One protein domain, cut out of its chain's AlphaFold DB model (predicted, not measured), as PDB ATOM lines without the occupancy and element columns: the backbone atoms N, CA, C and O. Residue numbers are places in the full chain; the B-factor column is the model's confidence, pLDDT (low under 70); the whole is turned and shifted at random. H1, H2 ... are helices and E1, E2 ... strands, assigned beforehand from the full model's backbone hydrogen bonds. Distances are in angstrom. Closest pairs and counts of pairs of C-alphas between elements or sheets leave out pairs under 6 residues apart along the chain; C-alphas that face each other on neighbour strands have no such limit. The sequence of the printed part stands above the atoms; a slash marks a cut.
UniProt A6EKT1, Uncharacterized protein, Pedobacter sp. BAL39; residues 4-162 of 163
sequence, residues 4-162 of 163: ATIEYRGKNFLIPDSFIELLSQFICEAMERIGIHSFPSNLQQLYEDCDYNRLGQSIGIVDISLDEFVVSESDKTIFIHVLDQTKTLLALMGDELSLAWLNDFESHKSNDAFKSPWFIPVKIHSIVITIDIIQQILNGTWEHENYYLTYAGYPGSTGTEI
ATOM      1  N   ALA A   4      -8.401  10.735  31.006       89.94
ATOM      2  CA  ALA A   4      -9.125   9.495  30.917       89.94
ATOM      3  C   ALA A   4      -8.476   8.457  31.832       89.94
ATOM      4  O   ALA A   4      -7.252   8.448  32.018       89.94
ATOM      5  N   THR A   5      -9.294   7.580  32.404       92.62
ATOM      6  CA  THR A   5      -8.843   6.570  33.365       92.62
ATOM      7  C   THR A   5      -8.784   5.205  32.703       92.62
ATOM      8  O   THR A   5      -9.689   4.821  31.965       92.62
ATOM      9  N   ILE A   6      -7.735   4.445  33.009       94.06
ATOM     10  CA  ILE A   6      -7.719   3.000  32.793       94.06
ATOM     11  C   ILE A   6      -7.634   2.336  34.160       94.06
ATOM     12  O   ILE A   6      -6.727   2.648  34.941       94.06
ATOM     13  N   GLU A   7      -8.570   1.440  34.457       94.56
ATOM     14  CA  GLU A   7      -8.699   0.840  35.785       94.56
ATOM     15  C   GLU A   7      -9.026  -0.655  35.777       94.56
ATOM     16  O   GLU A   7      -9.625  -1.190  34.844       94.56
ATOM     17  N   TYR A   8      -8.598  -1.327  36.845       95.44
ATOM     18  CA  TYR A   8      -8.909  -2.718  37.158       95.44
ATOM     19  C   TYR A   8      -8.679  -2.994  38.648       95.44
ATOM     20  O   TYR A   8      -7.596  -2.750  39.185       95.44
ATOM     21  N   ARG A   9      -9.678  -3.547  39.326       92.19
ATOM     22  CA  ARG A   9      -9.690  -4.018  40.717       92.19
ATOM     23  C   ARG A   9      -9.121  -3.000  41.699       92.19
ATOM     24  O   ARG A   9      -8.332  -3.339  42.583       92.19
ATOM     25  N   GLY A  10      -9.523  -1.742  41.534       89.69
ATOM     26  CA  GLY A  10      -9.084  -0.620  42.370       89.69
ATOM     27  C   GLY A  10      -7.676  -0.099  42.067       89.69
ATOM     28  O   GLY A  10      -7.204   0.794  42.769       89.69
ATOM     29  N   LYS A  11      -6.996  -0.619  41.039       93.25
ATOM     30  CA  LYS A  11      -5.764  -0.046  40.482       93.25
ATOM     31  C   LYS A  11      -6.091   0.758  39.239       93.25
ATOM     32  O   LYS A  11      -6.907   0.333  38.430       93.25
ATOM     33  N   ASN A  12      -5.447   1.912  39.090       93.75
ATOM     34  CA  ASN A  12      -5.691   2.795  37.960       93.75
ATOM     35  C   ASN A  12      -4.469   3.646  37.601       93.75
ATOM     36  O   ASN A  12      -3.510   3.780  38.375       93.75
ATOM     37  N   PHE A  13      -4.550   4.239  36.418       93.75
ATOM     38  CA  PHE A  13      -3.702   5.331  35.971       93.75
ATOM     39  C   PHE A  13      -4.486   6.237  35.018       93.75
ATOM     40  O   PHE A  13      -5.507   5.841  34.452       93.75
ATOM     41  N   LEU A  14      -4.003   7.466  34.871       92.81
ATOM     42  CA  LEU A  14      -4.616   8.510  34.061       92.81
ATOM     43  C   LEU A  14      -3.761   8.767  32.822       92.81
ATOM     44  O   LEU A  14      -2.537   8.903  32.930       92.81
ATOM     45  N   ILE A  15      -4.404   8.897  31.666       91.69
ATOM     46  CA  ILE A  15      -3.772   9.306  30.406       91.69
ATOM     47  C   ILE A  15      -4.621  10.381  29.715       91.69
ATOM     48  O   ILE A  15      -5.780  10.557  30.075       91.69
ATOM     49  N   PRO A  16      -4.096  11.132  28.737       88.75
ATOM     50  CA  PRO A  16      -4.924  12.047  27.957       88.75
ATOM     51  C   PRO A  16      -6.000  11.297  27.154       88.75
ATOM     52  O   PRO A  16      -5.699  10.257  26.572       88.75
ATOM     53  N   ASP A  17      -7.213  11.851  27.050       88.88
ATOM     54  CA  ASP A  17      -8.356  11.201  26.368       88.88
ATOM     55  C   ASP A  17      -8.014  10.697  24.957       88.88
ATOM     56  O   ASP A  17      -8.319   9.565  24.590       88.88
ATOM     57  N   SER A  18      -7.290  11.510  24.186       88.19
ATOM     58  CA  SER A  18      -6.853  11.183  22.824       88.19
ATOM     59  C   SER A  18      -5.965   9.936  22.749       88.19
ATOM     60  O   SER A  18      -5.933   9.246  21.734       88.19
ATOM     61  N   PHE A  19      -5.217   9.646  23.817       91.25
ATOM     62  CA  PHE A  19      -4.427   8.424  23.918       91.25
ATOM     63  C   PHE A  19      -5.295   7.215  24.261       91.25
ATOM     64  O   PHE A  19      -4.942   6.125  23.819       91.25
ATOM     65  N   ILE A  20      -6.426   7.369  24.969       92.25
ATOM     66  CA  ILE A  20      -7.393   6.263  25.093       92.25
ATOM     67  C   ILE A  20      -8.024   5.959  23.740       92.25
ATOM     68  O   ILE A  20      -8.109   4.789  23.382       92.25
ATOM     69  N   GLU A  21      -8.432   6.963  22.967       92.25
ATOM     70  CA  GLU A  21      -9.021   6.736  21.639       92.25
ATOM     71  C   GLU A  21      -8.035   6.000  20.718       92.25
ATOM     72  O   GLU A  21      -8.385   5.007  20.078       92.25
ATOM     73  N   LEU A  22      -6.773   6.440  20.716       93.38
ATOM     74  CA  LEU A  22      -5.699   5.812  19.955       93.38
ATOM     75  C   LEU A  22      -5.405   4.383  20.426       93.38
ATOM     76  O   LEU A  22      -5.235   3.477  19.615       93.38
ATOM     77  N   LEU A  23      -5.345   4.162  21.738       95.56
ATOM     78  CA  LEU A  23      -5.158   2.831  22.307       95.56
ATOM     79  C   LEU A  23      -6.330   1.908  21.934       95.56
ATOM     80  O   LEU A  23      -6.109   0.767  21.528       95.56
ATOM     81  N   SER A  24      -7.557   2.423  22.015       96.00
ATOM     82  CA  SER A  24      -8.787   1.708  21.670       96.00
ATOM     83  C   SER A  24      -8.799   1.297  20.198       96.00
ATOM     84  O   SER A  24      -9.152   0.160  19.897       96.00
ATOM     85  N   GLN A  25      -8.317   2.159  19.291       96.44
ATOM     86  CA  GLN A  25      -8.142   1.825  17.872       96.44
ATOM     87  C   GLN A  25      -7.332   0.535  17.694       96.44
ATOM     88  O   GLN A  25      -7.800  -0.403  17.045       96.44
ATOM     89  N   PHE A  26      -6.139   0.457  18.289       98.06
ATOM     90  CA  PHE A  26      -5.266  -0.704  18.107       98.06
ATOM     91  C   PHE A  26      -5.749  -1.949  18.860       98.06
ATOM     92  O   PHE A  26      -5.547  -3.062  18.371       98.06
ATOM     93  N   ILE A  27      -6.394  -1.794  20.022       98.31
ATOM     94  CA  ILE A  27      -7.017  -2.920  20.738       98.31
ATOM     95  C   ILE A  27      -8.151  -3.514  19.897       98.31
ATOM     96  O   ILE A  27      -8.166  -4.727  19.681       98.31
ATOM     97  N   CYS A  28      -9.051  -2.685  19.357       97.62
ATOM     98  CA  CYS A  28     -10.114  -3.149  18.467       97.62
ATOM     99  C   CYS A  28      -9.552  -3.869  17.243       97.62
ATOM    100  O   CYS A  28      -9.992  -4.978  16.948       97.62
ATOM    101  N   GLU A  29      -8.547  -3.303  16.568       98.19
ATOM    102  CA  GLU A  29      -7.913  -3.958  15.416       98.19
ATOM    103  C   GLU A  29      -7.312  -5.328  15.775       98.19
ATOM    104  O   GLU A  29      -7.407  -6.280  14.993       98.19
ATOM    105  N   ALA A  30      -6.697  -5.463  16.952       98.56
ATOM    106  CA  ALA A  30      -6.175  -6.745  17.418       98.56
ATOM    107  C   ALA A  30      -7.307  -7.763  17.631       98.56
ATOM    108  O   ALA A  30      -7.205  -8.907  17.177       98.56
ATOM    109  N   MET A  31      -8.410  -7.347  18.256       98.56
ATOM    110  CA  MET A  31      -9.587  -8.193  18.468       98.56
ATOM    111  C   MET A  31     -10.266  -8.587  17.149       98.56
ATOM    112  O   MET A  31     -10.628  -9.750  16.969       98.56
ATOM    113  N   GLU A  32     -10.382  -7.663  16.198       98.44
ATOM    114  CA  GLU A  32     -10.890  -7.912  14.844       98.44
ATOM    115  C   GLU A  32     -10.056  -8.962  14.109       98.44
ATOM    116  O   GLU A  32     -10.614  -9.883  13.508       98.44
ATOM    117  N   ARG A  33      -8.723  -8.871  14.194       98.00
ATOM    118  CA  ARG A  33      -7.803  -9.826  13.553       98.00
ATOM    119  C   ARG A  33      -7.841 -11.215  14.178       98.00
ATOM    120  O   ARG A  33      -7.707 -12.197  13.450       98.00
ATOM    121  N   ILE A  34      -8.009 -11.308  15.496       97.75
ATOM    122  CA  ILE A  34      -8.221 -12.591  16.187       97.75
ATOM    123  C   ILE A  34      -9.598 -13.168  15.812       97.75
ATOM    124  O   ILE A  34      -9.741 -14.375  15.618       97.75
ATOM    125  N   GLY A  35     -10.592 -12.293  15.662       97.69
ATOM    126  CA  GLY A  35     -11.968 -12.604  15.304       97.69
ATOM    127  C   GLY A  35     -12.906 -12.390  16.490       97.69
ATOM    128  O   GLY A  35     -12.975 -13.225  17.389       97.69
ATOM    129  N   ILE A  36     -13.682 -11.304  16.454       94.88
ATOM    130  CA  ILE A  36     -14.518 -10.827  17.575       94.88
ATOM    131  C   ILE A  36     -15.449 -11.919  18.127       94.88
ATOM    132  O   ILE A  36     -15.561 -12.106  19.336       94.88
ATOM    133  N   HIS A  37     -16.069 -12.709  17.248       95.75
ATOM    134  CA  HIS A  37     -17.015 -13.764  17.635       95.75
ATOM    135  C   HIS A  37     -16.371 -14.961  18.353       95.75
ATOM    136  O   HIS A  37     -17.088 -15.844  18.819       95.75
ATOM    137  N   SER A  38     -15.037 -15.016  18.431       95.25
ATOM    138  CA  SER A  38     -14.316 -16.048  19.183       95.25
ATOM    139  C   SER A  38     -14.198 -15.733  20.678       95.25
ATOM    140  O   SER A  38     -13.892 -16.631  21.464       95.25
ATOM    141  N   PHE A  39     -14.456 -14.487  21.085       97.38
ATOM    142  CA  PHE A  39     -14.313 -14.060  22.472       97.38
ATOM    143  C   PHE A  39     -15.566 -14.344  23.318       97.38
ATOM    144  O   PHE A  39     -16.679 -14.371  22.789       97.38
ATOM    145  N   PRO A  40     -15.420 -14.500  24.645       97.62
ATOM    146  CA  PRO A  40     -16.527 -14.412  25.598       97.62
ATOM    147  C   PRO A  40     -17.327 -13.108  25.462       97.62
ATOM    148  O   PRO A  40     -16.781 -12.077  25.068       97.62
ATOM    149  N   SER A  41     -18.613 -13.126  25.824       97.44
ATOM    150  CA  SER A  41     -19.518 -11.977  25.645       97.44
ATOM    151  C   SER A  41     -19.060 -10.710  26.373       97.44
ATOM    152  O   SER A  41     -19.205  -9.618  25.846       97.44
ATOM    153  N   ASN A  42     -18.476 -10.853  27.561       97.62
ATOM    154  CA  ASN A  42     -17.877  -9.761  28.335       97.62
ATOM    155  C   ASN A  42     -16.723  -9.081  27.580       97.62
ATOM    156  O   ASN A  42     -16.631  -7.863  27.569       97.62
ATOM    157  N   LEU A  43     -15.874  -9.843  26.886       97.88
ATOM    158  CA  LEU A  43     -14.805  -9.256  26.075       97.88
ATOM    159  C   LEU A  43     -15.325  -8.700  24.741       97.88
ATOM    160  O   LEU A  43     -14.747  -7.758  24.214       97.88
ATOM    161  N   GLN A  44     -16.432  -9.222  24.206       98.12
ATOM    162  CA  GLN A  44     -17.111  -8.580  23.073       98.12
ATOM    163  C   GLN A  44     -17.671  -7.201  23.461       98.12
ATOM    164  O   GLN A  44     -17.570  -6.275  22.668       98.12
ATOM    165  N   GLN A  45     -18.178  -7.033  24.687       96.75
ATOM    166  CA  GLN A  45     -18.609  -5.723  25.194       96.75
ATOM    167  C   GLN A  45     -17.429  -4.760  25.373       96.75
ATOM    168  O   GLN A  45     -17.515  -3.616  24.950       96.75
ATOM    169  N   LEU A  46     -16.282  -5.237  25.870       96.44
ATOM    170  CA  LEU A  46     -15.057  -4.425  25.895       96.44
ATOM    171  C   LEU A  46     -14.648  -3.938  24.494       96.44
ATOM    172  O   LEU A  46     -14.162  -2.818  24.341       96.44
ATOM    173  N   TYR A  47     -14.837  -4.771  23.465       97.19
ATOM    174  CA  TYR A  47     -14.634  -4.347  22.082       97.19
ATOM    175  C   TYR A  47     -15.607  -3.229  21.681       97.19
ATOM    176  O   TYR A  47     -15.172  -2.277  21.041       97.19
ATOM    177  N   GLU A  48     -16.886  -3.322  22.052       95.38
ATOM    178  CA  GLU A  48     -17.886  -2.281  21.770       95.38
ATOM    179  C   GLU A  48     -17.518  -0.947  22.438       95.38
ATOM    180  O   GLU A  48     -17.596   0.095  21.788       95.38
ATOM    181  N   ASP A  49     -17.018  -0.972  23.676       93.56
ATOM    182  CA  ASP A  49     -16.535   0.225  24.381       93.56
ATOM    183  C   ASP A  49     -15.297   0.830  23.703       93.56
ATOM    184  O   ASP A  49     -15.208   2.043  23.488       93.56
ATOM    185  N   CYS A  50     -14.345  -0.009  23.292       94.38
ATOM    186  CA  CYS A  50     -13.180   0.456  22.540       94.38
ATOM    187  C   CYS A  50     -13.584   1.013  21.155       94.38
ATOM    188  O   CYS A  50     -13.021   2.013  20.700       94.38
ATOM    189  N   ASP A  51     -14.577   0.413  20.492       94.75
ATOM    190  CA  ASP A  51     -15.111   0.891  19.213       94.75
ATOM    191  C   ASP A  51     -15.800   2.251  19.384       94.75
ATOM    192  O   ASP A  51     -15.589   3.185  18.607       94.75
ATOM    193  N   TYR A  52     -16.550   2.410  20.470       92.56
ATOM    194  CA  TYR A  52     -17.172   3.671  20.845       92.56
ATOM    195  C   TYR A  52     -16.135   4.783  21.077       92.56
ATOM    196  O   TYR A  52     -16.279   5.896  20.551       92.56
ATOM    197  N   ASN A  53     -15.050   4.464  21.793       91.75
ATOM    198  CA  ASN A  53     -13.931   5.374  22.039       91.75
ATOM    199  C   ASN A  53     -13.228   5.777  20.732       91.75
ATOM    200  O   ASN A  53     -13.080   6.969  20.453       91.75
ATOM    201  N   ARG A  54     -12.826   4.817  19.885       91.88
ATOM    202  CA  ARG A  54     -12.077   5.117  18.645       91.88
ATOM    203  C   ARG A  54     -12.904   5.904  17.619       91.88
ATOM    204  O   ARG A  54     -12.347   6.684  16.852       91.88
ATOM    205  N   LEU A  55     -14.232   5.755  17.628       91.81
ATOM    206  CA  LEU A  55     -15.151   6.509  16.764       91.81
ATOM    207  C   LEU A  55     -15.426   7.939  17.250       91.81
ATOM    208  O   LEU A  55     -16.145   8.681  16.560       91.81
ATOM    209  N   GLY A  56     -14.873   8.320  18.407       85.44
ATOM    210  CA  GLY A  56     -15.056   9.628  19.021       85.44
ATOM    211  C   GLY A  56     -16.533   9.907  19.257       85.44
ATOM    212  O   GLY A  56     -17.065  10.867  18.701       85.44
ATOM    213  N   GLN A  57     -17.222   9.032  19.998       81.69
ATOM    214  CA  GLN A  57     -18.654   9.185  20.292       81.69
ATOM    215  C   GLN A  57     -18.946   9.842  21.654       81.69
ATOM    216  O   GLN A  57     -20.090  10.227  21.896       81.69
ATOM    217  N   SER A  58     -17.927  10.094  22.487       67.56
ATOM    218  CA  SER A  58     -18.045  10.805  23.772       67.56
ATOM    219  C   SER A  58     -16.839  11.725  24.029       67.56
ATOM    220  O   SER A  58     -15.700  11.284  23.930       67.56
ATOM    221  N   ILE A  59     -17.069  13.009  24.356       61.56
ATOM    222  CA  ILE A  59     -16.011  13.930  24.826       61.56
ATOM    223  C   ILE A  59     -15.934  13.897  26.344       61.56
ATOM    224  O   ILE A  59     -16.940  14.119  27.018       61.56
ATOM    225  N   GLY A  60     -14.712  13.780  26.870       59.28
ATOM    226  CA  GLY A  60     -14.411  14.015  28.287       59.28
ATOM    227  C   GLY A  60     -15.004  12.975  29.238       59.28
ATOM    228  O   GLY A  60     -14.948  13.161  30.449       59.28
ATOM    229  N   ILE A  61     -15.580  11.908  28.681       67.31
ATOM    230  CA  ILE A  61     -16.030  10.698  29.365       67.31
ATOM    231  C   ILE A  61     -15.535   9.544  28.495       67.31
ATOM    232  O   ILE A  61     -16.312   8.904  27.786       67.31
ATOM    233  N   VAL A  62     -14.213   9.415  28.432       79.94
ATOM    234  CA  VAL A  62     -13.522   8.314  27.766       79.94
ATOM    235  C   VAL A  62     -12.744   7.609  28.866       79.94
ATOM    236  O   VAL A  62     -11.966   8.247  29.577       79.94
ATOM    237  N   ASP A  63     -12.987   6.325  29.055       88.50
ATOM    238  CA  ASP A  63     -12.284   5.477  30.008       88.50
ATOM    239  C   ASP A  63     -12.206   4.041  29.473       88.50
ATOM    240  O   ASP A  63     -12.782   3.693  28.437       88.50
ATOM    241  N   ILE A  64     -11.393   3.225  30.140       91.00
ATOM    242  CA  ILE A  64     -11.382   1.773  29.969       91.00
ATOM    243  C   ILE A  64     -11.454   1.170  31.371       91.00
ATOM    244  O   ILE A  64     -10.434   1.051  32.059       91.00
ATOM    245  N   SER A  65     -12.660   0.794  31.798       92.25
ATOM    246  CA  SER A  65     -12.861   0.050  33.042       92.25
ATOM    247  C   SER A  65     -12.844  -1.448  32.757       92.25
ATOM    248  O   SER A  65     -13.741  -1.999  32.127       92.25
ATOM    249  N   LEU A  66     -11.788  -2.135  33.190       95.56
ATOM    250  CA  LEU A  66     -11.598  -3.560  32.900       95.56
ATOM    251  C   LEU A  66     -12.322  -4.468  33.899       95.56
ATOM    252  O   LEU A  66     -12.389  -5.675  33.675       95.56
ATOM    253  N   ASP A  67     -12.842  -3.926  35.001       93.38
ATOM    254  CA  ASP A  67     -13.478  -4.710  36.065       93.38
ATOM    255  C   ASP A  67     -14.749  -5.422  35.606       93.38
ATOM    256  O   ASP A  67     -15.003  -6.563  36.003       93.38
ATOM    257  N   GLU A  68     -15.519  -4.771  34.739       90.38
ATOM    258  CA  GLU A  68     -16.770  -5.311  34.208       90.38
ATOM    259  C   GLU A  68     -16.525  -6.394  33.147       90.38
ATOM    260  O   GLU A  68     -17.342  -7.303  32.973       90.38
ATOM    261  N   PHE A  69     -15.366  -6.350  32.483       96.31
ATOM    262  CA  PHE A  69     -15.072  -7.196  31.327       96.31
ATOM    263  C   PHE A  69     -14.069  -8.311  31.612       96.31
ATOM    264  O   PHE A  69     -14.174  -9.390  31.035       96.31
ATOM    265  N   VAL A  70     -13.105  -8.110  32.507       97.12
ATOM    266  CA  VAL A  70     -12.048  -9.081  32.830       97.12
ATOM    267  C   VAL A  70     -12.339  -9.733  34.184       97.12
ATOM    268  O   VAL A  70     -11.646  -9.542  35.189       97.12
ATOM    269  N   VAL A  71     -13.413 -10.523  34.212       96.62
ATOM    270  CA  VAL A  71     -13.994 -11.062  35.452       96.62
ATOM    271  C   VAL A  71     -13.329 -12.356  35.929       96.62
ATOM    272  O   VAL A  71     -13.331 -12.646  37.128       96.62
ATOM    273  N   SER A  72     -12.714 -13.124  35.024       97.06
ATOM    274  CA  SER A  72     -12.044 -14.392  35.332       97.06
ATOM    275  C   SER A  72     -10.564 -14.417  34.927       97.06
ATOM    276  O   SER A  72     -10.091 -13.626  34.115       97.06
ATOM    277  N   GLU A  73      -9.817 -15.390  35.458       96.81
ATOM    278  CA  GLU A  73      -8.427 -15.647  35.048       96.81
ATOM    279  C   GLU A  73      -8.308 -16.052  33.568       96.81
ATOM    280  O   GLU A  73      -7.301 -15.760  32.916       96.81
ATOM    281  N   SER A  74      -9.349 -16.691  33.022       97.88
ATOM    282  CA  SER A  74      -9.421 -17.007  31.593       97.88
ATOM    283  C   SER A  74      -9.554 -15.731  30.765       97.88
ATOM    284  O   SER A  74      -8.803 -15.560  29.807       97.88
ATOM    285  N   ASP A  75     -10.445 -14.815  31.158       98.12
ATOM    286  CA  ASP A  75     -10.609 -13.523  30.475       98.12
ATOM    287  C   ASP A  75      -9.315 -12.720  30.520       98.12
ATOM    288  O   ASP A  75      -8.884 -12.189  29.502       98.12
ATOM    289  N   LYS A  76      -8.643 -12.703  31.679       98.06
ATOM    290  CA  LYS A  76      -7.347 -12.037  31.836       98.06
ATOM    291  C   LYS A  76      -6.312 -12.593  30.864       98.06
ATOM    292  O   LYS A  76      -5.625 -11.825  30.202       98.06
ATOM    293  N   THR A  77      -6.212 -13.917  30.756       98.25
ATOM    294  CA  THR A  77      -5.264 -14.567  29.838       98.25
ATOM    295  C   THR A  77      -5.566 -14.209  28.381       98.25
ATOM    296  O   THR A  77      -4.653 -13.891  27.620       98.25
ATOM    297  N   ILE A  78      -6.846 -14.213  27.999       98.44
ATOM    298  CA  ILE A  78      -7.291 -13.833  26.654       98.44
ATOM    299  C   ILE A  78      -6.975 -12.362  26.377       98.44
ATOM    300  O   ILE A  78      -6.426 -12.038  25.327       98.44
ATOM    301  N   PHE A  79      -7.279 -11.467  27.313       98.44
ATOM    302  CA  PHE A  79      -7.068 -10.041  27.109       98.44
ATOM    303  C   PHE A  79      -5.580  -9.669  27.106       98.44
ATOM    304  O   PHE A  79      -5.156  -8.871  26.276       98.44
ATOM    305  N   ILE A  80      -4.742 -10.317  27.922       98.62
ATOM    306  CA  ILE A  80      -3.278 -10.190  27.812       98.62
ATOM    307  C   ILE A  80      -2.801 -10.596  26.412       98.62
ATOM    308  O   ILE A  80      -1.985  -9.886  25.826       98.62
ATOM    309  N   HIS A  81      -3.345 -11.679  25.843       98.44
ATOM    310  CA  HIS A  81      -3.023 -12.073  24.473       98.44
ATOM    311  C   HIS A  81      -3.445 -11.011  23.443       98.44
ATOM    312  O   HIS A  81      -2.673 -10.725  22.528       98.44
ATOM    313  N   VAL A  82      -4.620 -10.387  23.610       98.69
ATOM    314  CA  VAL A  82      -5.044  -9.240  22.785       98.69
ATOM    315  C   VAL A  82      -4.020  -8.110  22.881       98.69
ATOM    316  O   VAL A  82      -3.547  -7.649  21.848       98.69
ATOM    317  N   LEU A  83      -3.602  -7.723  24.089       98.75
ATOM    318  CA  LEU A  83      -2.602  -6.670  24.307       98.75
ATOM    319  C   LEU A  83      -1.243  -6.994  23.659       98.75
ATOM    320  O   LEU A  83      -0.598  -6.111  23.092       98.75
ATOM    321  N   ASP A  84      -0.814  -8.257  23.670       98.69
ATOM    322  CA  ASP A  84       0.400  -8.684  22.962       98.69
ATOM    323  C   ASP A  84       0.247  -8.607  21.431       98.69
ATOM    324  O   ASP A  84       1.184  -8.214  20.724       98.69
ATOM    325  N   GLN A  85      -0.939  -8.927  20.900       98.56
ATOM    326  CA  GLN A  85      -1.240  -8.704  19.484       98.56
ATOM    327  C   GLN A  85      -1.260  -7.208  19.151       98.56
ATOM    328  O   GLN A  85      -0.666  -6.816  18.149       98.56
ATOM    329  N   THR A  86      -1.822  -6.359  20.013       98.62
ATOM    330  CA  THR A  86      -1.789  -4.894  19.878       98.62
ATOM    331  C   THR A  86      -0.353  -4.376  19.768       98.62
ATOM    332  O   THR A  86      -0.043  -3.613  18.853       98.62
ATOM    333  N   LYS A  87       0.566  -4.846  20.625       98.56
ATOM    334  CA  LYS A  87       2.000  -4.507  20.525       98.56
ATOM    335  C   LYS A  87       2.609  -4.941  19.191       98.56
ATOM    336  O   LYS A  87       3.400  -4.205  18.605       98.56
ATOM    337  N   THR A  88       2.218  -6.110  18.687       98.12
ATOM    338  CA  THR A  88       2.669  -6.601  17.377       98.12
ATOM    339  C   THR A  88       2.170  -5.705  16.241       98.12
ATOM    340  O   THR A  88       2.940  -5.401  15.335       98.12
ATOM    341  N   LEU A  89       0.919  -5.232  16.296       97.75
ATOM    342  CA  LEU A  89       0.372  -4.283  15.317       97.75
ATOM    343  C   LEU A  89       1.127  -2.961  15.321       97.75
ATOM    344  O   LEU A  89       1.536  -2.485  14.265       97.75
ATOM    345  N   LEU A  90       1.361  -2.413  16.508       96.81
ATOM    346  CA  LEU A  90       2.110  -1.177  16.686       96.81
ATOM    347  C   LEU A  90       3.532  -1.286  16.124       96.81
ATOM    348  O   LEU A  90       3.983  -0.379  15.430       96.81
ATOM    349  N   ALA A  91       4.215  -2.414  16.332       96.44
ATOM    350  CA  ALA A  91       5.554  -2.638  15.786       96.44
ATOM    351  C   ALA A  91       5.594  -2.628  14.243       96.44
ATOM    352  O   ALA A  91       6.610  -2.256  13.657       96.44
ATOM    353  N   LEU A  92       4.497  -2.996  13.568       96.69
ATOM    354  CA  LEU A  92       4.400  -2.929  12.103       96.69
ATOM    355  C   LEU A  92       4.288  -1.490  11.577       96.69
ATOM    356  O   LEU A  92       4.531  -1.263  10.392       96.69
ATOM    357  N   MET A  93       3.942  -0.528  12.436       95.75
ATOM    358  CA  MET A  93       3.823   0.888  12.075       95.75
ATOM    359  C   MET A  93       5.180   1.610  12.038       95.75
ATOM    360  O   MET A  93       5.269   2.702  11.482       95.75
ATOM    361  N   GLY A  94       6.241   1.003  12.585       95.56
ATOM    362  CA  GLY A  94       7.575   1.600  12.703       95.56
ATOM    363  C   GLY A  94       7.816   2.240  14.073       95.56
ATOM    364  O   GLY A  94       7.320   1.755  15.084       95.56
ATOM    365  N   ASP A  95       8.599   3.322  14.114       95.50
ATOM    366  CA  ASP A  95       9.000   3.975  15.374       95.50
ATOM    367  C   ASP A  95       7.985   5.025  15.866       95.50
ATOM    368  O   ASP A  95       7.938   5.370  17.052       95.50
ATOM    369  N   GLU A  96       7.166   5.563  14.960       95.25
ATOM    370  CA  GLU A  96       6.180   6.599  15.262       95.25
ATOM    371  C   GLU A  96       4.955   6.528  14.348       95.25
ATOM    372  O   GLU A  96       5.039   6.150  13.180       95.25
ATOM    373  N   LEU A  97       3.814   6.967  14.873       95.38
ATOM    374  CA  LEU A  97       2.627   7.262  14.087       95.38
ATOM    375  C   LEU A  97       2.766   8.655  13.484       95.38
ATOM    376  O   LEU A  97       2.837   9.661  14.194       95.38
ATOM    377  N   SER A  98       2.805   8.704  12.155       95.38
ATOM    378  CA  SER A  98       2.915   9.961  11.416       95.38
ATOM    379  C   SER A  98       1.696  10.867  11.626       95.38
ATOM    380  O   SER A  98       0.574  10.393  11.811       95.38
ATOM    381  N   LEU A  99       1.889  12.181  11.476       94.19
ATOM    382  CA  LEU A  99       0.786  13.152  11.484       94.19
ATOM    383  C   LEU A  99      -0.276  12.861  10.423       94.19
ATOM    384  O   LEU A  99      -1.449  13.138  10.647       94.19
ATOM    385  N   ALA A 100       0.133  12.338   9.265       96.38
ATOM    386  CA  ALA A 100      -0.799  11.987   8.201       96.38
ATOM    387  C   ALA A 100      -1.744  10.873   8.661       96.38
ATOM    388  O   ALA A 100      -2.952  11.021   8.534       96.38
ATOM    389  N   TRP A 101      -1.199   9.811   9.261       96.62
ATOM    390  CA  TRP A 101      -1.997   8.711   9.803       96.62
ATOM    391  C   TRP A 101      -2.882   9.168  10.968       96.62
ATOM    392  O   TRP A 101      -4.065   8.864  10.989       96.62
ATOM    393  N   LEU A 102      -2.338   9.947  11.908       94.62
ATOM    394  CA  LEU A 102      -3.089  10.420  13.077       94.62
ATOM    395  C   LEU A 102      -4.272  11.315  12.681       94.62
ATOM    396  O   LEU A 102      -5.368  11.173  13.210       94.62
ATOM    397  N   ASN A 103      -4.076  12.226  11.728       94.38
ATOM    398  CA  ASN A 103      -5.160  13.089  11.261       94.38
ATOM    399  C   ASN A 103      -6.138  12.356  10.329       94.38
ATOM    400  O   ASN A 103      -7.307  12.732  10.265       94.38
ATOM    401  N   ASP A 104      -5.690  11.305   9.640       95.81
ATOM    402  CA  ASP A 104      -6.577  10.386   8.926       95.81
ATOM    403  C   ASP A 104      -7.460   9.605   9.913       95.81
ATOM    404  O   ASP A 104      -8.678   9.597   9.753       95.81
ATOM    405  N   PHE A 105      -6.892   9.069  10.999       94.00
ATOM    406  CA  PHE A 105      -7.634   8.468  12.114       94.00
ATOM    407  C   PHE A 105      -8.716   9.416  12.658       94.00
ATOM    408  O   PHE A 105      -9.892   9.056  12.687       94.00
ATOM    409  N   GLU A 106      -8.362  10.663  12.978       92.31
ATOM    410  CA  GLU A 106      -9.330  11.674  13.427       92.31
ATOM    411  C   GLU A 106     -10.431  11.940  12.393       92.31
ATOM    412  O   GLU A 106     -11.583  12.184  12.749       92.31
ATOM    413  N   SER A 107     -10.112  11.880  11.098       93.00
ATOM    414  CA  SER A 107     -11.089  12.139  10.038       93.00
ATOM    415  C   SER A 107     -12.214  11.099   9.986       93.00
ATOM    416  O   SER A 107     -13.332  11.450   9.597       93.00
ATOM    417  N   HIS A 108     -11.943   9.872  10.449       91.12
ATOM    418  CA  HIS A 108     -12.898   8.764  10.514       91.12
ATOM    419  C   HIS A 108     -13.850   8.840  11.710       91.12
ATOM    420  O   HIS A 108     -14.841   8.107  11.744       91.12
ATOM    421  N   LYS A 109     -13.601   9.735  12.676       90.62
ATOM    422  CA  LYS A 109     -14.521   9.935  13.796       90.62
ATOM    423  C   LYS A 109     -15.875  10.410  13.292       90.62
ATOM    424  O   LYS A 109     -15.983  11.267  12.408       90.62
ATOM    425  N   SER A 110     -16.915   9.853  13.896       88.38
ATOM    426  CA  SER A 110     -18.300  10.054  13.466       88.38
ATOM    427  C   SER A 110     -18.850  11.439  13.826       88.38
ATOM    428  O   SER A 110     -19.766  11.930  13.167       88.38
ATOM    429  N   ASN A 111     -18.273  12.089  14.841       83.75
ATOM    430  CA  ASN A 111     -18.673  13.408  15.310       83.75
ATOM    431  C   ASN A 111     -17.557  14.443  15.098       83.75
ATOM    432  O   ASN A 111     -16.527  14.411  15.769       83.75
ATOM    433  N   ASP A 112     -17.783  15.405  14.200       84.62
ATOM    434  CA  ASP A 112     -16.811  16.463  13.886       84.62
ATOM    435  C   ASP A 112     -16.445  17.337  15.089       84.62
ATOM    436  O   ASP A 112     -15.318  17.822  15.170       84.62
ATOM    437  N   ALA A 113     -17.363  17.528  16.043       83.19
ATOM    438  CA  ALA A 113     -17.083  18.325  17.235       83.19
ATOM    439  C   ALA A 113     -16.018  17.671  18.130       83.19
ATOM    440  O   ALA A 113     -15.465  18.335  19.007       83.19
ATOM    441  N   PHE A 114     -15.791  16.363  17.954       82.88
ATOM    442  CA  PHE A 114     -14.956  15.521  18.809       82.88
ATOM    443  C   PHE A 114     -13.611  15.191  18.139       82.88
ATOM    444  O   PHE A 114     -12.749  14.554  18.741       82.88
ATOM    445  N   LYS A 115     -13.400  15.677  16.910       87.00
ATOM    446  CA  LYS A 115     -12.121  15.588  16.206       87.00
ATOM    447  C   LYS A 115     -11.110  16.534  16.841       87.00
ATOM    448  O   LYS A 115     -11.390  17.719  17.036       87.00
ATOM    449  N   SER A 116      -9.915  16.030  17.121       83.31
ATOM    450  CA  SER A 116      -8.806  16.815  17.652       83.31
ATOM    451  C   SER A 116      -7.581  16.648  16.759       83.31
ATOM    452  O   SER A 116      -7.014  15.561  16.707       83.31
ATOM    453  N   PRO A 117      -7.157  17.689  16.021       85.62
ATOM    454  CA  PRO A 117      -6.016  17.555  15.129       85.62
ATOM    455  C   PRO A 117      -4.741  17.243  15.915       85.62
ATOM    456  O   PRO A 117      -4.430  17.886  16.923       85.62
ATOM    457  N   TRP A 118      -3.967  16.296  15.398       89.44
ATOM    458  CA  TRP A 118      -2.653  15.969  15.927       89.44
ATOM    459  C   TRP A 118      -1.605  16.876  15.293       89.44
ATOM    460  O   TRP A 118      -1.514  16.998  14.067       89.44
ATOM    461  N   PHE A 119      -0.783  17.490  16.141       89.56
ATOM    462  CA  PHE A 119       0.287  18.400  15.721       89.56
ATOM    463  C   PHE A 119       1.681  17.796  15.872       89.56
ATOM    464  O   PHE A 119       2.640  18.326  15.314       89.56
ATOM    465  N   ILE A 120       1.801  16.705  16.635       89.38
ATOM    466  CA  ILE A 120       3.071  16.044  16.942       89.38
ATOM    467  C   ILE A 120       2.910  14.531  16.715       89.38
ATOM    468  O   ILE A 120       1.888  13.980  17.128       89.38
ATOM    469  N   PRO A 121       3.866  13.866  16.027       91.88
ATOM    470  CA  PRO A 121       3.857  12.415  15.872       91.88
ATOM    471  C   PRO A 121       3.864  11.708  17.225       91.88
ATOM    472  O   PRO A 121       4.511  12.166  18.168       91.88
ATOM    473  N   VAL A 122       3.201  10.560  17.309       92.38
ATOM    474  CA  VAL A 122       3.183   9.756  18.535       92.38
ATOM    475  C   VAL A 122       4.238   8.668  18.434       92.38
ATOM    476  O   VAL A 122       4.237   7.890  17.482       92.38
ATOM    477  N   LYS A 123       5.133   8.584  19.419       93.62
ATOM    478  CA  LYS A 123       6.108   7.494  19.491       93.62
ATOM    479  C   LYS A 123       5.399   6.188  19.817       93.62
ATOM    480  O   LYS A 123       4.667   6.097  20.801       93.62
ATOM    481  N   ILE A 124       5.656   5.161  19.008       94.44
ATOM    482  CA  ILE A 124       5.088   3.824  19.218       94.44
ATOM    483  C   ILE A 124       5.508   3.275  20.583       94.44
ATOM    484  O   ILE A 124       4.699   2.669  21.283       94.44
ATOM    485  N   HIS A 125       6.747   3.560  20.997       93.56
ATOM    486  CA  HIS A 125       7.268   3.149  22.296       93.56
ATOM    487  C   HIS A 125       6.390   3.605  23.468       93.56
ATOM    488  O   HIS A 125       6.096   2.799  24.346       93.56
ATOM    489  N   SER A 126       5.895   4.845  23.452       92.25
ATOM    490  CA  SER A 126       5.063   5.361  24.540       92.25
ATOM    491  C   SER A 126       3.713   4.634  24.629       92.25
ATOM    492  O   SER A 126       3.236   4.368  25.726       92.25
ATOM    493  N   ILE A 127       3.121   4.238  23.493       94.50
ATOM    494  CA  ILE A 127       1.892   3.421  23.471       94.50
ATOM    495  C   ILE A 127       2.179   2.011  24.007       94.50
ATOM    496  O   ILE A 127       1.395   1.468  24.784       94.50
ATOM    497  N   VAL A 128       3.319   1.424  23.628       96.38
ATOM    498  CA  VAL A 128       3.749   0.107  24.122       96.38
ATOM    499  C   VAL A 128       3.944   0.121  25.639       96.38
ATOM    500  O   VAL A 128       3.455  -0.787  26.304       96.38
ATOM    501  N   ILE A 129       4.566   1.162  26.201       95.25
ATOM    502  CA  ILE A 129       4.701   1.305  27.659       95.25
ATOM    503  C   ILE A 129       3.325   1.371  28.325       95.25
ATOM    504  O   ILE A 129       3.105   0.707  29.337       95.25
ATOM    505  N   THR A 130       2.376   2.113  27.752       95.94
ATOM    506  CA  THR A 130       0.998   2.149  28.260       95.94
ATOM    507  C   THR A 130       0.365   0.757  28.268       95.94
ATOM    508  O   THR A 130      -0.229   0.368  29.270       95.94
ATOM    509  N   ILE A 131       0.552  -0.037  27.212       98.00
ATOM    510  CA  ILE A 131       0.080  -1.431  27.166       98.00
ATOM    511  C   ILE A 131       0.751  -2.287  28.248       98.00
ATOM    512  O   ILE A 131       0.071  -3.054  28.932       98.00
ATOM    513  N   ASP A 132       2.060  -2.146  28.448       97.81
ATOM    514  CA  ASP A 132       2.787  -2.887  29.480       97.81
ATOM    515  C   ASP A 132       2.304  -2.513  30.895       97.81
ATOM    516  O   ASP A 132       2.250  -3.372  31.778       97.81
ATOM    517  N   ILE A 133       1.894  -1.262  31.129       97.19
ATOM    518  CA  ILE A 133       1.269  -0.832  32.392       97.19
ATOM    519  C   ILE A 133      -0.106  -1.487  32.572       97.19
ATOM    520  O   ILE A 133      -0.398  -1.994  33.656       97.19
ATOM    521  N   ILE A 134      -0.929  -1.564  31.521       97.62
ATOM    522  CA  ILE A 134      -2.215  -2.286  31.573       97.62
ATOM    523  C   ILE A 134      -1.982  -3.758  31.928       97.62
ATOM    524  O   ILE A 134      -2.662  -4.303  32.797       97.62
ATOM    525  N   GLN A 135      -0.977  -4.396  31.322       98.31
ATOM    526  CA  GLN A 135      -0.589  -5.769  31.657       98.31
ATOM    527  C   GLN A 135      -0.131  -5.897  33.120       98.31
ATOM    528  O   GLN A 135      -0.487  -6.870  33.785       98.31
ATOM    529  N   GLN A 136       0.617  -4.929  33.655       97.75
ATOM    530  CA  GLN A 136       1.001  -4.916  35.073       97.75
ATOM    531  C   GLN A 136      -0.209  -4.780  36.001       97.75
ATOM    532  O   GLN A 136      -0.276  -5.460  37.025       97.75
ATOM    533  N   ILE A 137      -1.181  -3.944  35.640       96.25
ATOM    534  CA  ILE A 137      -2.432  -3.778  36.387       96.25
ATOM    535  C   ILE A 137      -3.231  -5.081  36.404       96.25
ATOM    536  O   ILE A 137      -3.605  -5.554  37.477       96.25
ATOM    537  N   LEU A 138      -3.409  -5.716  35.246       97.19
ATOM    538  CA  LEU A 138      -4.084  -7.014  35.126       97.19
ATOM    539  C   LEU A 138      -3.403  -8.101  35.968       97.19
ATOM    540  O   LEU A 138      -4.071  -8.928  36.589       97.19
ATOM    541  N   ASN A 139      -2.071  -8.092  36.016       97.12
ATOM    542  CA  ASN A 139      -1.281  -9.054  36.782       97.12
ATOM    543  C   ASN A 139      -1.116  -8.690  38.266       97.12
ATOM    544  O   ASN A 139      -0.525  -9.468  39.014       97.12
ATOM    545  N   GLY A 140      -1.633  -7.541  38.707       95.19
ATOM    546  CA  GLY A 140      -1.503  -7.078  40.088       95.19
ATOM    547  C   GLY A 140      -0.073  -6.699  40.489       95.19
ATOM    548  O   GLY A 140       0.238  -6.687  41.676       95.19
ATOM    549  N   THR A 141       0.800  -6.407  39.521       96.56
ATOM    550  CA  THR A 141       2.188  -5.971  39.755       96.56
ATOM    551  C   THR A 141       2.358  -4.457  39.656       96.56
ATOM    552  O   THR A 141       3.456  -3.952  39.862       96.56
ATOM    553  N   TRP A 142       1.294  -3.723  39.319       94.31
ATOM    554  CA  TRP A 142       1.297  -2.265  39.323       94.31
ATOM    555  C   TRP A 142       1.200  -1.722  40.752       94.31
ATOM    556  O   TRP A 142       0.195  -1.910  41.443       94.31
ATOM    557  N   GLU A 143       2.254  -1.040  41.199       90.44
ATOM    558  CA  GLU A 143       2.374  -0.561  42.583       90.44
ATOM    559  C   GLU A 143       1.842   0.865  42.795       90.44
ATOM    560  O   GLU A 143       1.725   1.315  43.933       90.44
ATOM    561  N   HIS A 144       1.495   1.580  41.722       87.19
ATOM    562  CA  HIS A 144       1.045   2.968  41.803       87.19
ATOM    563  C   HIS A 144      -0.486   3.091  41.785       87.19
ATOM    564  O   HIS A 144      -1.210   2.206  41.334       87.19
ATOM    565  N   GLU A 145      -0.988   4.220  42.278       81.31
ATOM    566  CA  GLU A 145      -2.408   4.581  42.262       81.31
ATOM    567  C   GLU A 145      -2.534   6.031  41.803       81.31
ATOM    568  O   GLU A 145      -1.722   6.869  42.207       81.31
ATOM    569  N   ASN A 146      -3.528   6.334  40.962       79.44
ATOM    570  CA  ASN A 146      -3.752   7.669  40.392       79.44
ATOM    571  C   ASN A 146      -2.502   8.243  39.700       79.44
ATOM    572  O   ASN A 146      -2.250   9.451  39.727       79.44
ATOM    573  N   TYR A 147      -1.682   7.366  39.117       87.50
ATOM    574  CA  TYR A 147      -0.459   7.764  38.437       87.50
ATOM    575  C   TYR A 147      -0.806   8.371  37.081       87.50
ATOM    576  O   TYR A 147      -1.587   7.798  36.326       87.50
ATOM    577  N   TYR A 148      -0.235   9.529  36.769       86.88
ATOM    578  CA  TYR A 148      -0.511  10.236  35.525       86.88
ATOM    579  C   TYR A 148       0.633  10.046  34.533       86.88
ATOM    580  O   TYR A 148       1.784  10.367  34.842       86.88
ATOM    581  N   LEU A 149       0.305   9.543  33.342       87.75
ATOM    582  CA  LEU A 149       1.266   9.369  32.259       87.75
ATOM    583  C   LEU A 149       1.288  10.603  31.367       87.75
ATOM    584  O   LEU A 149       0.253  11.023  30.847       87.75
ATOM    585  N   THR A 150       2.484  11.146  31.146       79.06
ATOM    586  CA  THR A 150       2.701  12.171  30.120       79.06
ATOM    587  C   THR A 150       3.445  11.592  28.935       79.06
ATOM    588  O   THR A 150       4.263  10.686  29.086       79.06
ATOM    589  N   TYR A 151       3.151  12.128  27.755       82.81
ATOM    590  CA  TYR A 151       3.695  11.671  26.486       82.81
ATOM    591  C   TYR A 151       4.527  12.792  25.880       82.81
ATOM    592  O   TYR A 151       4.053  13.929  25.785       82.81
ATOM    593  N   ALA A 152       5.757  12.475  25.482       71.62
ATOM    594  CA  ALA A 152       6.697  13.460  24.967       71.62
ATOM    595  C   ALA A 152       6.095  14.280  23.812       71.62
ATOM    596  O   ALA A 152       5.527  13.744  22.859       71.62
ATOM    597  N   GLY A 153       6.212  15.605  23.909       62.22
ATOM    598  CA  GLY A 153       5.674  16.542  22.922       62.22
ATOM    599  C   GLY A 153       4.151  16.718  22.951       62.22
ATOM    600  O   GLY A 153       3.650  17.623  22.298       62.22
ATOM    601  N   TYR A 154       3.385  15.949  23.719       69.25
ATOM    602  CA  TYR A 154       1.938  16.140  23.772       69.25
ATOM    603  C   TYR A 154       1.561  17.319  24.694       69.25
ATOM    604  O   TYR A 154       2.092  17.415  25.803       69.25
ATOM    605  N   PRO A 155       0.676  18.251  24.281       55.78
ATOM    606  CA  PRO A 155       0.359  19.426  25.089       55.78
ATOM    607  C   PRO A 155      -0.469  19.042  26.328       55.78
ATOM    608  O   PRO A 155      -1.688  18.920  26.270       55.78
ATOM    609  N   GLY A 156       0.206  18.884  27.469       53.81
ATOM    610  CA  GLY A 156      -0.380  18.539  28.765       53.81
ATOM    611  C   GLY A 156       0.654  18.668  29.889       53.81
ATOM    612  O   GLY A 156       1.837  18.438  29.684       53.81
ATOM    613  N   SER A 157       0.210  19.115  31.060       45.16
ATOM    614  CA  SER A 157       0.998  19.589  32.211       45.16
ATOM    615  C   SER A 157       2.022  18.610  32.807       45.16
ATOM    616  O   SER A 157       1.877  17.400  32.693       45.16
ATOM    617  N   THR A 158       2.992  19.181  33.539       42.78
ATOM    618  CA  THR A 158       4.022  18.547  34.388       42.78
ATOM    619  C   THR A 158       3.586  17.222  35.034       42.78
ATOM    620  O   THR A 158       2.904  17.221  36.060       42.78
ATOM    621  N   GLY A 159       4.026  16.111  34.454       48.72
ATOM    622  CA  GLY A 159       3.967  14.755  35.000       48.72
ATOM    623  C   GLY A 159       5.258  14.010  34.645       48.72
ATOM    624  O   GLY A 159       6.168  14.608  34.068       48.72
ATOM    625  N   THR A 160       5.376  12.735  35.014       49.19
ATOM    626  CA  THR A 160       6.538  11.931  34.606       49.19
ATOM    627  C   THR A 160       6.432  11.639  33.117       49.19
ATOM    628  O   THR A 160       5.442  11.058  32.664       49.19
ATOM    629  N   GLU A 161       7.433  12.078  32.360       49.88
ATOM    630  CA  GLU A 161       7.521  11.857  30.920       49.88
ATOM    631  C   GLU A 161       7.792  10.379  30.660       49.88
ATOM    632  O   GLU A 161       8.836   9.849  31.048       49.88
ATOM    633  N   ILE A 162       6.833   9.705  30.028       53.94
ATOM    634  CA  ILE A 162       7.132   8.468  29.326       53.94
ATOM    635  C   ILE A 162       7.810   8.890  28.025       53.94
ATOM    636  O   ILE A 162       7.169   9.445  27.127       53.94
TER     637      ILE A 162
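AT A GLANCE: This is residues 4 to 162 of the 163 residues of an uncharacterized protein of Pedobacter sp. BAL39 (UniProt A6EKT1). A strongly twisted sheet of five strands has helix H5 packed along one face, over E2 and E4, with the longest helix, H3, side by side with H5 farther out. H1 runs through the middle of the domain, packing on H2 and H3, while H4 sits off from the other helices, near H1. The printed part has 159 residues, with five named helices and five named strands in the order E1 E2 H1 H2 E3 H3 H4 H5 E4 E5. The sheet is mixed, in the order E3 E1 E2 E4 E5, and the class is mixed, helices and strands. The whole is compact, with a radius of gyration of the C-alphas of 14.8 A, and rounded, spanning 40 by 34 by 30 A.

IN THESE COORDINATES: Find C-alpha 4 at (-9.125, 9.495, 30.917), where E1, residues 4 to 8, begins. E2 is residues 11 to 16, 17.4 A long; E3 is 63 to 65, E4 147 to 151, and E5 160 to 162, ending at C-alpha 162 at (7.132, 8.468, 29.326). Look to residues 17 to 34 for H1, 25.9 A, and to 41 to 54 for H2, 19.9 A. H3, residues 73 to 92, starts at C-alpha 73 at (-8.427, -15.647, 35.048) and runs 29.2 A. H4 is residues 99 to 107, and H5 is 124 to 138, 21.3 A.

HOW THE PARTS SIT: Start at the hairpin E1 and E2, antiparallel, where N 6 and O 13 are 3.0 A apart. E3 is parallel to E1, with N 64 and O 5 at 3.0 A. E4 is parallel to E2, with N 149 and O 14 at 2.9 A, and to E5, with N 162 and O 150 at 2.9 A. H5 is on the sheet at a height of 8.8 A, along the strands, at 17 degrees to E2 on the local plane. H3 touches H5, opposite ways at a shallow tilt of 6 degrees; their closest C-alphas, Lys 87 and Val 128, are 6.1 A apart. H1 stands at the sheet's level, height 0.9 A. H1 touches H2 at a steep tilt of 46 degrees, opposite ways, with C-alphas Glu 21 and Arg 54 closest at 4.6 A. With residues 26 to 31 alone it touches H3, about perpendicular at 78 degrees, with C-alphas Ala 30 and Thr 86 closest at 5.4 A. H2 only grazes the sheet, with residues 46 to 53. H4 is apart from H2, H3 and H5. In H1, H2, H3, H4 and H5 every O i to N i+4 pair is within hydrogen-bond range.

THE WHOLE: Look for the two farthest C-alphas at His 37 and Thr 158, 42.0 A apart. The printed part has no cut, and H4 to H5 is the one long link, 16 residues. Confidence is low, under 70, at residues 58 to 61 and 153 to 162.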